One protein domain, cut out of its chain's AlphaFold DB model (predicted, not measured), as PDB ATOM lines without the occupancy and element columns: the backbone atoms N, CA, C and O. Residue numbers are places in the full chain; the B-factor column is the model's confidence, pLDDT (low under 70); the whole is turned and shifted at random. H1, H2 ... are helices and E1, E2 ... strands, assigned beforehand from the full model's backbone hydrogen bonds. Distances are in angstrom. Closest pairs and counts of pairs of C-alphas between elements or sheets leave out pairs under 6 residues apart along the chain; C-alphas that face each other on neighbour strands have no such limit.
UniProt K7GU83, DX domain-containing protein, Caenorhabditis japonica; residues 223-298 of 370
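What this domain is: This is residues 223 to 298 of the 370 residues of the protein "DX domain-containing protein" of Caenorhabditis japonica (UniProt K7GU83). With little regular structure, this is a compact, rounded body of two small antiparallel sheets, E1-E3-E2 and E4-E6-E5, side by side at E2 and E5, with short H1 packed on the second. Mostly strand, 30 of 76 printed residues are in named elements, ordered E1 E2 E3 E4 H1 E5 E6. The radius of gyration of the C-alphas is 11.1 A; the spans are 26 by 23 by 23 A.

How they stand to each other: E1, residues 223 to 227, is the antiparallel neighbour of E3, residues 249 to 252; N 250 and O 226 are within hydrogen-bond range at 2.8 A. E2, residues 241 to 244, forms a hairpin with E3, N 242 to O 251 being 2.9 A. The closest C-alphas of E2 and E5, residues 285 to 288, are those of Tyr 242 and Val 287, 4.7 A apart. E6, residues 294 to 297, forms a hairpin with E5, N 285 to O 297 being 2.9 A. E4, residues 265 to 269, is antiparallel to E6, N 266 to O 296 being 2.8 A. H1, residues 273 to 276, is on this sheet at a height of 7.5 A; its one O i to N i+3 pair is within range, and it is too short for i+4. E4, H1 and E5 make a split strand-helix-strand unit, two strands of one sheet that follow each other among the strands with a helix between them in the chain and E6 between them in the sheet; its crossover is right-handed.

Where its parts are: E1 begins at C-alpha 223 (41.260, -26.291, 34.039) and is 10.9 A long; E6 ends at C-alpha 297 (31.189, -14.435, 39.674).

The domain as a whole: The printed part has no cut. The links E1 to E2 and E3 to E4 are long. Residues 278 to 282 have pLDDT under 70.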
ATOM      1  N   ARG A 223      42.162 -25.684  35.031       94.75
ATOM      2  CA  ARG A 223      41.260 -26.291  34.039       94.75
ATOM      3  C   ARG A 223      41.241 -27.812  34.202       94.75
ATOM      4  O   ARG A 223      42.208 -28.463  33.818       94.75
ATOM      5  N   THR A 224      40.150 -28.369  34.732       91.69
ATOM      6  CA  THR A 224      39.971 -29.834  34.796       91.69
ATOM      7  C   THR A 224      39.410 -30.372  33.480       91.69
ATOM      8  O   THR A 224      38.951 -29.609  32.624       91.69
ATOM      9  N   ARG A 225      39.390 -31.700  33.321       88.25
ATOM     10  CA  ARG A 225      38.708 -32.354  32.186       88.25
ATOM     11  C   ARG A 225      37.273 -32.792  32.465       88.25
ATOM     12  O   ARG A 225      36.639 -33.371  31.583       88.25
ATOM     13  N   PHE A 226      36.764 -32.537  33.665       85.44
ATOM     14  CA  PHE A 226      35.443 -33.004  34.066       85.44
ATOM     15  C   PHE A 226      34.356 -32.263  33.284       85.44
ATOM     16  O   PHE A 226      34.343 -31.033  33.299       85.44
ATOM     17  N   LYS A 227      33.461 -32.973  32.593       86.94
ATOM     18  CA  LYS A 227      32.453 -32.353  31.725       86.94
ATOM     19  C   LYS A 227      31.305 -31.746  32.532       86.94
ATOM     20  O   LYS A 227      30.991 -32.167  33.643       86.94
ATOM     21  N   CYS A 228      30.704 -30.694  31.990       89.50
ATOM     22  CA  CYS A 228      29.543 -30.032  32.572       89.50
ATOM     23  C   CYS A 228      28.770 -29.243  31.511       89.50
ATOM     24  O   CYS A 228      29.282 -28.925  30.440       89.50
ATOM     25  N   THR A 229      27.530 -28.895  31.841       89.25
ATOM     26  CA  THR A 229      26.659 -28.029  31.040       89.25
ATOM     27  C   THR A 229      26.297 -26.767  31.820       89.25
ATOM     28  O   THR A 229      26.488 -26.696  33.037       89.25
ATOM     29  N   ASN A 230      25.692 -25.788  31.149       86.94
ATOM     30  CA  ASN A 230      25.251 -24.538  31.777       86.94
ATOM     31  C   ASN A 230      24.190 -24.745  32.886       86.94
ATOM     32  O   ASN A 230      24.034 -23.914  33.782       86.94
ATOM     33  N   SER A 231      23.484 -25.879  32.840       87.38
ATOM     34  CA  SER A 231      22.482 -26.298  33.828       87.38
ATOM     35  C   SER A 231      23.049 -27.236  34.898       87.38
ATOM     36  O   SER A 231      22.351 -27.567  35.855       87.38
ATOM     37  N   THR A 232      24.301 -27.688  34.759       86.31
ATOM     38  CA  THR A 232      24.916 -28.626  35.700       86.31
ATOM     39  C   THR A 232      25.203 -27.927  37.025       86.31
ATOM     40  O   THR A 232      26.008 -26.999  37.106       86.31
ATOM     41  N   LYS A 233      24.597 -28.432  38.103       89.25
ATOM     42  CA  LYS A 233      24.964 -28.052  39.468       89.25
ATOM     43  C   LYS A 233      26.350 -28.602  39.784       89.25
ATOM     44  O   LYS A 233      26.540 -29.815  39.842       89.25
ATOM     45  N   VAL A 234      27.311 -27.715  40.040       89.75
ATOM     46  CA  VAL A 234      28.687 -28.110  40.382       89.75
ATOM     47  C   VAL A 234      28.665 -29.051  41.599       89.75
ATOM     48  O   VAL A 234      28.090 -28.674  42.632       89.75
ATOM     49  N   PRO A 235      29.277 -30.251  41.529       85.19
ATOM     50  CA  PRO A 235      29.253 -31.219  42.623       85.19
ATOM     51  C   PRO A 235      29.829 -30.665  43.932       85.19
ATOM     52  O   PRO A 235      30.754 -29.856  43.925       85.19
ATOM     53  N   LEU A 236      29.319 -31.149  45.073       85.44
ATOM     54  CA  LEU A 236      29.711 -30.700  46.424       85.44
ATOM     55  C   LEU A 236      31.219 -30.791  46.693       85.44
ATOM     56  O   LEU A 236      31.756 -30.014  47.482       85.44
ATOM     57  N   ARG A 237      31.874 -31.756  46.045       84.19
ATOM     58  CA  ARG A 237      33.299 -32.051  46.182       84.19
ATOM     59  C   ARG A 237      34.201 -30.980  45.553       84.19
ATOM     60  O   ARG A 237      35.248 -30.685  46.112       84.19
ATOM     61  N   TYR A 238      33.774 -30.316  44.478       87.81
ATOM     62  CA  TYR A 238      34.573 -29.281  43.813       87.81
ATOM     63  C   TYR A 238      34.443 -27.930  44.529       87.81
ATOM     64  O   TYR A 238      33.654 -27.063  44.142       87.81
ATOM     65  N   LYS A 239      35.216 -27.747  45.605       89.94
ATOM     66  CA  LYS A 239      35.344 -26.449  46.284       89.94
ATOM     67  C   LYS A 239      35.901 -25.421  45.305       89.94
ATOM     68  O   LYS A 239      36.883 -25.689  44.625       89.94
ATOM     69  N   ARG A 240      35.271 -24.250  45.247       93.19
ATOM     70  CA  ARG A 240      35.557 -23.182  44.279       93.19
ATOM     71  C   ARG A 240      35.433 -23.622  42.812       93.19
ATOM     72  O   ARG A 240      35.916 -22.925  41.928       93.19
ATOM     73  N   GLY A 241      34.774 -24.748  42.541       94.31
ATOM     74  CA  GLY A 241      34.505 -25.213  41.186       94.31
ATOM     75  C   GLY A 241      33.399 -24.405  40.508       94.31
ATOM     76  O   GLY A 241      32.459 -23.960  41.174       94.31
ATOM     77  N   TYR A 242      33.494 -24.260  39.190       95.12
ATOM     78  CA  TYR A 242      32.464 -23.686  38.323       95.12
ATOM     79  C   TYR A 242      32.480 -24.360  36.952       95.12
ATOM     80  O   TYR A 242      33.510 -24.886  36.540       95.12
ATOM     81  N   CYS A 243      31.356 -24.364  36.238       94.31
ATOM     82  CA  CYS A 243      31.333 -24.863  34.865       94.31
ATOM     83  C   CYS A 243      31.794 -23.756  33.909       94.31
ATOM     84  O   CYS A 243      31.269 -22.647  33.966       94.31
ATOM     85  N   ASN A 244      32.765 -24.004  33.037       94.06
ATOM     86  CA  ASN A 244      33.123 -23.041  32.001       94.06
ATOM     87  C   ASN A 244      32.134 -23.162  30.819       94.06
ATOM     88  O   ASN A 244      32.021 -24.251  30.247       94.06
ATOM     89  N   PRO A 245      31.434 -22.079  30.429       90.25
ATOM     90  CA  PRO A 245      30.367 -22.142  29.426       90.25
ATOM     91  C   PRO A 245      30.877 -22.425  28.005       90.25
ATOM     92  O   PRO A 245      30.144 -23.004  27.213       90.25
ATOM     93  N   LYS A 246      32.132 -22.073  27.690       91.12
ATOM     94  CA  LYS A 246      32.724 -22.267  26.355       91.12
ATOM     95  C   LYS A 246      33.219 -23.693  26.131       91.12
ATOM     96  O   LYS A 246      33.025 -24.266  25.069       91.12
ATOM     97  N   THR A 247      33.889 -24.262  27.129       92.31
ATOM     98  CA  THR A 247      34.526 -25.586  27.023       92.31
ATOM     99  C   THR A 247      33.648 -26.728  27.530       92.31
ATOM    100  O   THR A 247      33.950 -27.894  27.261       92.31
ATOM    101  N   GLY A 248      32.593 -26.416  28.291       91.62
ATOM    102  CA  GLY A 248      31.742 -27.416  28.933       91.62
ATOM    103  C   GLY A 248      32.521 -28.288  29.917       91.62
ATOM    104  O   GLY A 248      32.336 -29.504  29.944       91.62
ATOM    105  N   THR A 249      33.458 -27.694  30.666       92.25
ATOM    106  CA  THR A 249      34.261 -28.401  31.677       92.25
ATOM    107  C   THR A 249      34.306 -27.657  33.007       92.25
ATOM    108  O   THR A 249      34.207 -26.430  33.044       92.25
ATOM    109  N   ILE A 250      34.430 -28.389  34.115       92.69
ATOM    110  CA  ILE A 250      34.534 -27.809  35.456       92.69
ATOM    111  C   ILE A 250      35.932 -27.231  35.639       92.69
ATOM    112  O   ILE A 250      36.927 -27.933  35.490       92.69
ATOM    113  N   TRP A 251      36.034 -25.957  35.984       95.12
ATOM    114  CA  TRP A 251      37.290 -25.305  36.347       95.12
ATOM    115  C   TRP A 251      37.270 -24.972  37.837       95.12
ATOM    116  O   TRP A 251      36.205 -24.787  38.427       95.12
ATOM    117  N   ILE A 252      38.443 -24.919  38.463       94.88
ATOM    118  CA  ILE A 252      38.588 -24.594  39.884       94.88
ATOM    119  C   ILE A 252      39.121 -23.168  39.990       94.88
ATOM    120  O   ILE A 252      40.195 -22.853  39.481       94.88
ATOM    121  N   MET A 253      38.349 -22.295  40.632       94.62
ATOM    122  CA  MET A 253      38.626 -20.865  40.738       94.62
ATOM    123  C   MET A 253      39.852 -20.584  41.620       94.62
ATOM    124  O   MET A 253      39.845 -20.935  42.803       94.62
ATOM    125  N   GLY A 254      40.839 -19.877  41.066       93.75
ATOM    126  CA  GLY A 254      41.996 -19.344  41.796       93.75
ATOM    127  C   GLY A 254      41.714 -18.002  42.482       93.75
ATOM    128  O   GLY A 254      40.552 -17.605  42.633       93.75
ATOM    129  N   SER A 255      42.761 -17.307  42.933       93.62
ATOM    130  CA  SER A 255      42.654 -15.971  43.551       93.62
ATOM    131  C   SER A 255      42.509 -14.842  42.526       93.62
ATOM    132  O   SER A 255      41.866 -13.829  42.815       93.62
ATOM    133  N   VAL A 256      43.049 -15.040  41.321       94.44
ATOM    134  CA  VAL A 256      43.004 -14.085  40.208       94.44
ATOM    135  C   VAL A 256      42.407 -14.726  38.954       94.44
ATOM    136  O   VAL A 256      42.274 -15.945  38.863       94.44
ATOM    137  N   ASN A 257      42.005 -13.906  37.989       94.12
ATOM    138  CA  ASN A 257      41.521 -14.327  36.681       94.12
ATOM    139  C   ASN A 257      42.697 -14.632  35.727       94.12
ATOM    140  O   ASN A 257      43.865 -14.463  36.081       94.12
ATOM    141  N   PHE A 258      42.420 -15.057  34.488       92.38
ATOM    142  CA  PHE A 258      43.487 -15.337  33.505       92.38
ATOM    143  C   PHE A 258      44.258 -14.083  33.046       92.38
ATOM    144  O   PHE A 258      45.239 -14.202  32.317       92.38
ATOM    145  N   LYS A 259      43.815 -12.888  33.452       92.69
ATOM    146  CA  LYS A 259      44.444 -11.588  33.183       92.69
ATOM    147  C   LYS A 259      45.163 -11.011  34.414       92.69
ATOM    148  O   LYS A 259      45.616  -9.875  34.360       92.69
ATOM    149  N   GLY A 260      45.255 -11.764  35.514       92.81
ATOM    150  CA  GLY A 260      45.913 -11.328  36.751       92.81
ATOM    151  C   GLY A 260      45.100 -10.359  37.620       92.81
ATOM    152  O   GLY A 260      45.620  -9.846  38.604       92.81
ATOM    153  N   GLN A 261      43.829 -10.106  37.298       93.00
ATOM    154  CA  GLN A 261      42.931  -9.298  38.129       93.00
ATOM    155  C   GLN A 261      42.321 -10.164  39.240       93.00
ATOM    156  O   GLN A 261      42.099 -11.353  39.006       93.00
ATOM    157  N   PRO A 262      42.003  -9.618  40.426       93.31
ATOM    158  CA  PRO A 262      41.323 -10.382  41.470       93.31
ATOM    159  C   PRO A 262      40.004 -10.973  40.953       93.31
ATOM    160  O   PRO A 262      39.375 -10.434  40.056       93.31
ATOM    161  N   ILE A 263      39.554 -12.099  41.495       92.88
ATOM    162  CA  ILE A 263      38.247 -12.646  41.106       92.88
ATOM    163  C   ILE A 263      37.113 -11.788  41.702       92.88
ATOM    164  O   ILE A 263      37.067 -11.569  42.913       92.88
ATOM    165  N   LYS A 264      36.163 -11.330  40.871       92.88
ATOM    166  CA  LYS A 264      35.026 -10.497  41.307       92.88
ATOM    167  C   LYS A 264      33.762 -11.326  41.538       92.88
ATOM    168  O   LYS A 264      33.177 -11.862  40.597       92.88
ATOM    169  N   GLN A 265      33.330 -11.384  42.796       93.81
ATOM    170  CA  GLN A 265      32.031 -11.931  43.191       93.81
ATOM    171  C   GLN A 265      30.909 -10.923  42.905       93.81
ATOM    172  O   GLN A 265      31.082  -9.723  43.123       93.81
ATOM    173  N   LEU A 266      29.764 -11.424  42.450       91.50
ATOM    174  CA  LEU A 266      28.521 -10.678  42.286       91.50
ATOM    175  C   LEU A 266      27.608 -10.896  43.503       91.50
ATOM    176  O   LEU A 266      27.686 -11.917  44.190       91.50
ATOM    177  N   ASN A 267      26.696  -9.958  43.752       88.25
ATOM    178  CA  ASN A 267      25.754 -10.017  44.876       88.25
ATOM    179  C   ASN A 267      24.543 -10.935  44.604       88.25
ATOM    180  O   ASN A 267      23.449 -10.677  45.095       88.25
ATOM    181  N   SER A 268      24.718 -12.003  43.823       89.94
ATOM    182  CA  SER A 268      23.665 -12.966  43.492       89.94
ATOM    183  C   SER A 268      24.079 -14.396  43.845       89.94
ATOM    184  O   SER A 268      25.225 -14.815  43.652       89.94
ATOM    185  N   MET A 269      23.131 -15.149  44.407       92.81
ATOM    186  CA  MET A 269      23.259 -16.591  44.619       92.81
ATOM    187  C   MET A 269      22.781 -17.346  43.380       92.81
ATOM    188  O   MET A 269      21.957 -16.846  42.622       92.81
ATOM    189  N   CYS A 270      23.275 -18.566  43.203       93.81
ATOM    190  CA  CYS A 270      22.928 -19.409  42.063       93.81
ATOM    191  C   CYS A 270      22.864 -20.887  42.452       93.81
ATOM    192  O   CYS A 270      23.330 -21.292  43.518       93.81
ATOM    193  N   MET A 271      22.302 -21.710  41.571       90.94
ATOM    194  CA  MET A 271      22.375 -23.172  41.638       90.94
ATOM    195  C   MET A 271      23.178 -23.741  40.465       90.94
ATOM    196  O   MET A 271      23.893 -24.732  40.638       90.94
ATOM    197  N   ALA A 272      23.085 -23.098  39.303       90.56
ATOM    198  CA  ALA A 272      23.854 -23.373  38.099       90.56
ATOM    199  C   ALA A 272      24.210 -22.064  37.372       90.56
ATOM    200  O   ALA A 272      23.717 -20.989  37.709       90.56
ATOM    201  N   ASN A 273      25.079 -22.145  36.364       90.81
ATOM    202  CA  ASN A 273      25.533 -20.970  35.613       90.81
ATOM    203  C   ASN A 273      24.390 -20.199  34.945       90.81
ATOM    204  O   ASN A 273      24.436 -18.974  34.897       90.81
ATOM    205  N   LYS A 274      23.351 -20.900  34.473       89.25
ATOM    206  CA  LYS A 274      22.166 -20.269  33.873       89.25
ATOM    207  C   LYS A 274      21.490 -19.233  34.788       89.25
ATOM    208  O   LYS A 274      20.866 -18.308  34.286       89.25
ATOM    209  N   ASP A 275      21.639 -19.369  36.110       90.12
ATOM    210  CA  ASP A 275      21.022 -18.468  37.090       90.12
ATOM    211  C   ASP A 275      21.816 -17.162  37.249       90.12
ATOM    212  O   ASP A 275      21.321 -16.197  37.822       90.12
ATOM    213  N   CYS A 276      23.058 -17.121  36.758       89.19
ATOM    214  CA  CYS A 276      23.944 -15.982  36.958       89.19
ATOM    215  C   CYS A 276      23.743 -14.831  35.981       89.19
ATOM    216  O   CYS A 276      24.441 -13.835  36.149       89.19
ATOM    217  N   GLY A 277      22.784 -14.949  35.049       72.94
ATOM    218  CA  GLY A 277      22.354 -13.901  34.124       72.94
ATOM    219  C   GLY A 277      23.482 -13.352  33.245       72.94
ATOM    220  O   GLY A 277      24.511 -12.878  33.726       72.94
ATOM    221  N   GLY A 278      23.288 -13.345  31.929       63.41
ATOM    222  CA  GLY A 278      24.160 -12.569  31.050       63.41
ATOM    223  C   GLY A 278      23.892 -11.080  31.258       63.41
ATOM    224  O   GLY A 278      23.097 -10.503  30.523       63.41
ATOM    225  N   TYR A 279      24.508 -10.443  32.260       53.78
ATOM    226  CA  TYR A 279      24.631  -8.983  32.233       53.78
ATOM    227  C   TYR A 279      25.358  -8.640  30.933       53.78
ATOM    228  O   TYR A 279      26.366  -9.275  30.619       53.78
ATOM    229  N   VAL A 280      24.788  -7.708  30.166       45.88
ATOM    230  CA  VAL A 280      25.172  -7.328  28.797       45.88
ATOM    231  C   VAL A 280      26.677  -7.520  28.547       45.88
ATOM    232  O   VAL A 280      27.501  -6.763  29.052       45.88
ATOM    233  N   GLY A 281      27.025  -8.570  27.794       53.75
ATOM    234  CA  GLY A 281      28.395  -8.861  27.351       53.75
ATOM    235  C   GLY A 281      29.244  -9.804  28.221       53.75
ATOM    236  O   GLY A 281      30.407 -10.025  27.875       53.75
ATOM    237  N   HIS A 282      28.731 -10.374  29.320       64.00
ATOM    238  CA  HIS A 282      29.525 -11.234  30.215       64.00
ATOM    239  C   HIS A 282      28.837 -12.567  30.575       64.00
ATOM    240  O   HIS A 282      27.812 -12.590  31.255       64.00
ATOM    241  N   ASP A 283      29.456 -13.693  30.195       83.94
ATOM    242  CA  ASP A 283      29.021 -15.057  30.551       83.94
ATOM    243  C   ASP A 283      29.377 -15.408  32.009       83.94
ATOM    244  O   ASP A 283      30.284 -16.209  32.261       83.94
ATOM    245  N   ASN A 284      28.712 -14.776  32.979       92.12
ATOM    246  CA  ASN A 284      28.950 -14.991  34.410       92.12
ATOM    247  C   ASN A 284      28.842 -16.473  34.806       92.12
ATOM    248  O   ASN A 284      28.046 -17.235  34.255       92.12
ATOM    249  N   VAL A 285      29.629 -16.884  35.802       94.50
ATOM    250  CA  VAL A 285      29.726 -18.287  36.224       94.50
ATOM    251  C   VAL A 285      29.254 -18.487  37.658       94.50
ATOM    252  O   VAL A 285      29.500 -17.658  38.535       94.50
ATOM    253  N   CYS A 286      28.598 -19.619  37.908       95.25
ATOM    254  CA  CYS A 286      28.145 -20.019  39.231       95.25
ATOM    255  C   CYS A 286      29.234 -20.833  39.933       95.25
ATOM    256  O   CYS A 286      29.554 -21.954  39.530       95.25
ATOM    257  N   VAL A 287      29.809 -20.274  40.995       95.56
ATOM    258  CA  VAL A 287      30.959 -20.855  41.694       95.56
ATOM    259  C   VAL A 287      30.538 -21.388  43.051       95.56
ATOM    260  O   VAL A 287      29.902 -20.700  43.853       95.56
ATOM    261  N   ARG A 288      30.963 -22.612  43.363       92.94
ATOM    262  CA  ARG A 288      30.727 -23.232  44.668       92.94
ATOM    263  C   ARG A 288      31.715 -22.724  45.714       92.94
ATOM    264  O   ARG A 288      32.823 -23.234  45.815       92.94
ATOM    265  N   HIS A 289      31.313 -21.778  46.556       87.81
ATOM    266  CA  HIS A 289      32.179 -21.274  47.629       87.81
ATOM    267  C   HIS A 289      32.292 -22.278  48.796       87.81
ATOM    268  O   HIS A 289      33.382 -22.561  49.288       87.81
ATOM    269  N   HIS A 290      31.169 -22.893  49.189       83.44
ATOM    270  CA  HIS A 290      31.089 -23.876  50.281       83.44
ATOM    271  C   HIS A 290      30.133 -25.039  49.959       83.44
ATOM    272  O   HIS A 290      29.493 -25.075  48.906       83.44
ATOM    273  N   LYS A 291      29.988 -26.000  50.892       78.06
ATOM    274  CA  LYS A 291      29.105 -27.177  50.738       78.06
ATOM    275  C   LYS A 291      27.682 -26.799  50.295       78.06
ATOM    276  O   LYS A 291      27.098 -27.509  49.489       78.06
ATOM    277  N   ARG A 292      27.117 -25.679  50.758       79.44
ATOM    278  CA  ARG A 292      25.724 -25.299  50.438       79.44
ATOM    279  C   ARG A 292      25.549 -23.987  49.676       79.44
ATOM    280  O   ARG A 292      24.459 -23.751  49.177       79.44
ATOM    281  N   ARG A 293      26.586 -23.155  49.571       89.25
ATOM    282  CA  ARG A 293      26.473 -21.809  48.994       89.25
ATOM    283  C   ARG A 293      27.218 -21.733  47.670       89.25
ATOM    284  O   ARG A 293      28.418 -22.028  47.631       89.25
ATOM    285  N   LEU A 294      26.499 -21.345  46.621       93.94
ATOM    286  CA  LEU A 294      27.071 -20.966  45.341       93.94
ATOM    287  C   LEU A 294      26.709 -19.506  45.068       93.94
ATOM    288  O   LEU A 294      25.596 -19.069  45.368       93.94
ATOM    289  N   TYR A 295      27.672 -18.775  44.533       95.19
ATOM    290  CA  TYR A 295      27.535 -17.364  44.197       95.19
ATOM    291  C   TYR A 295      27.941 -17.154  42.752       95.19
ATOM    292  O   TYR A 295      28.758 -17.906  42.212       95.19
ATOM    293  N   CYS A 296      27.388 -16.119  42.142       94.62
ATOM    294  CA  CYS A 296      27.794 -15.710  40.816       94.62
ATOM    295  C   CYS A 296      29.096 -14.920  40.873       94.62
ATOM    296  O   CYS A 296      29.334 -14.124  41.781       94.62
ATOM    297  N   TYR A 297      29.939 -15.148  39.880       94.56
ATOM    298  CA  TYR A 297      31.189 -14.435  39.674       94.56
ATOM    299  C   TYR A 297      31.276 -13.990  38.220       94.56
ATOM    300  O   TYR A 297      30.741 -14.653  37.325       94.56
ATOM    301  N   ILE A 298      32.002 -12.897  37.986       93.06
ATOM    302  CA  ILE A 298      32.403 -12.528  36.626       93.06
ATOM    303  C   ILE A 298      33.258 -13.666  36.065       93.06
ATOM    304  O   ILE A 298      34.122 -14.203  36.765       93.06
TER     305      ILE A 298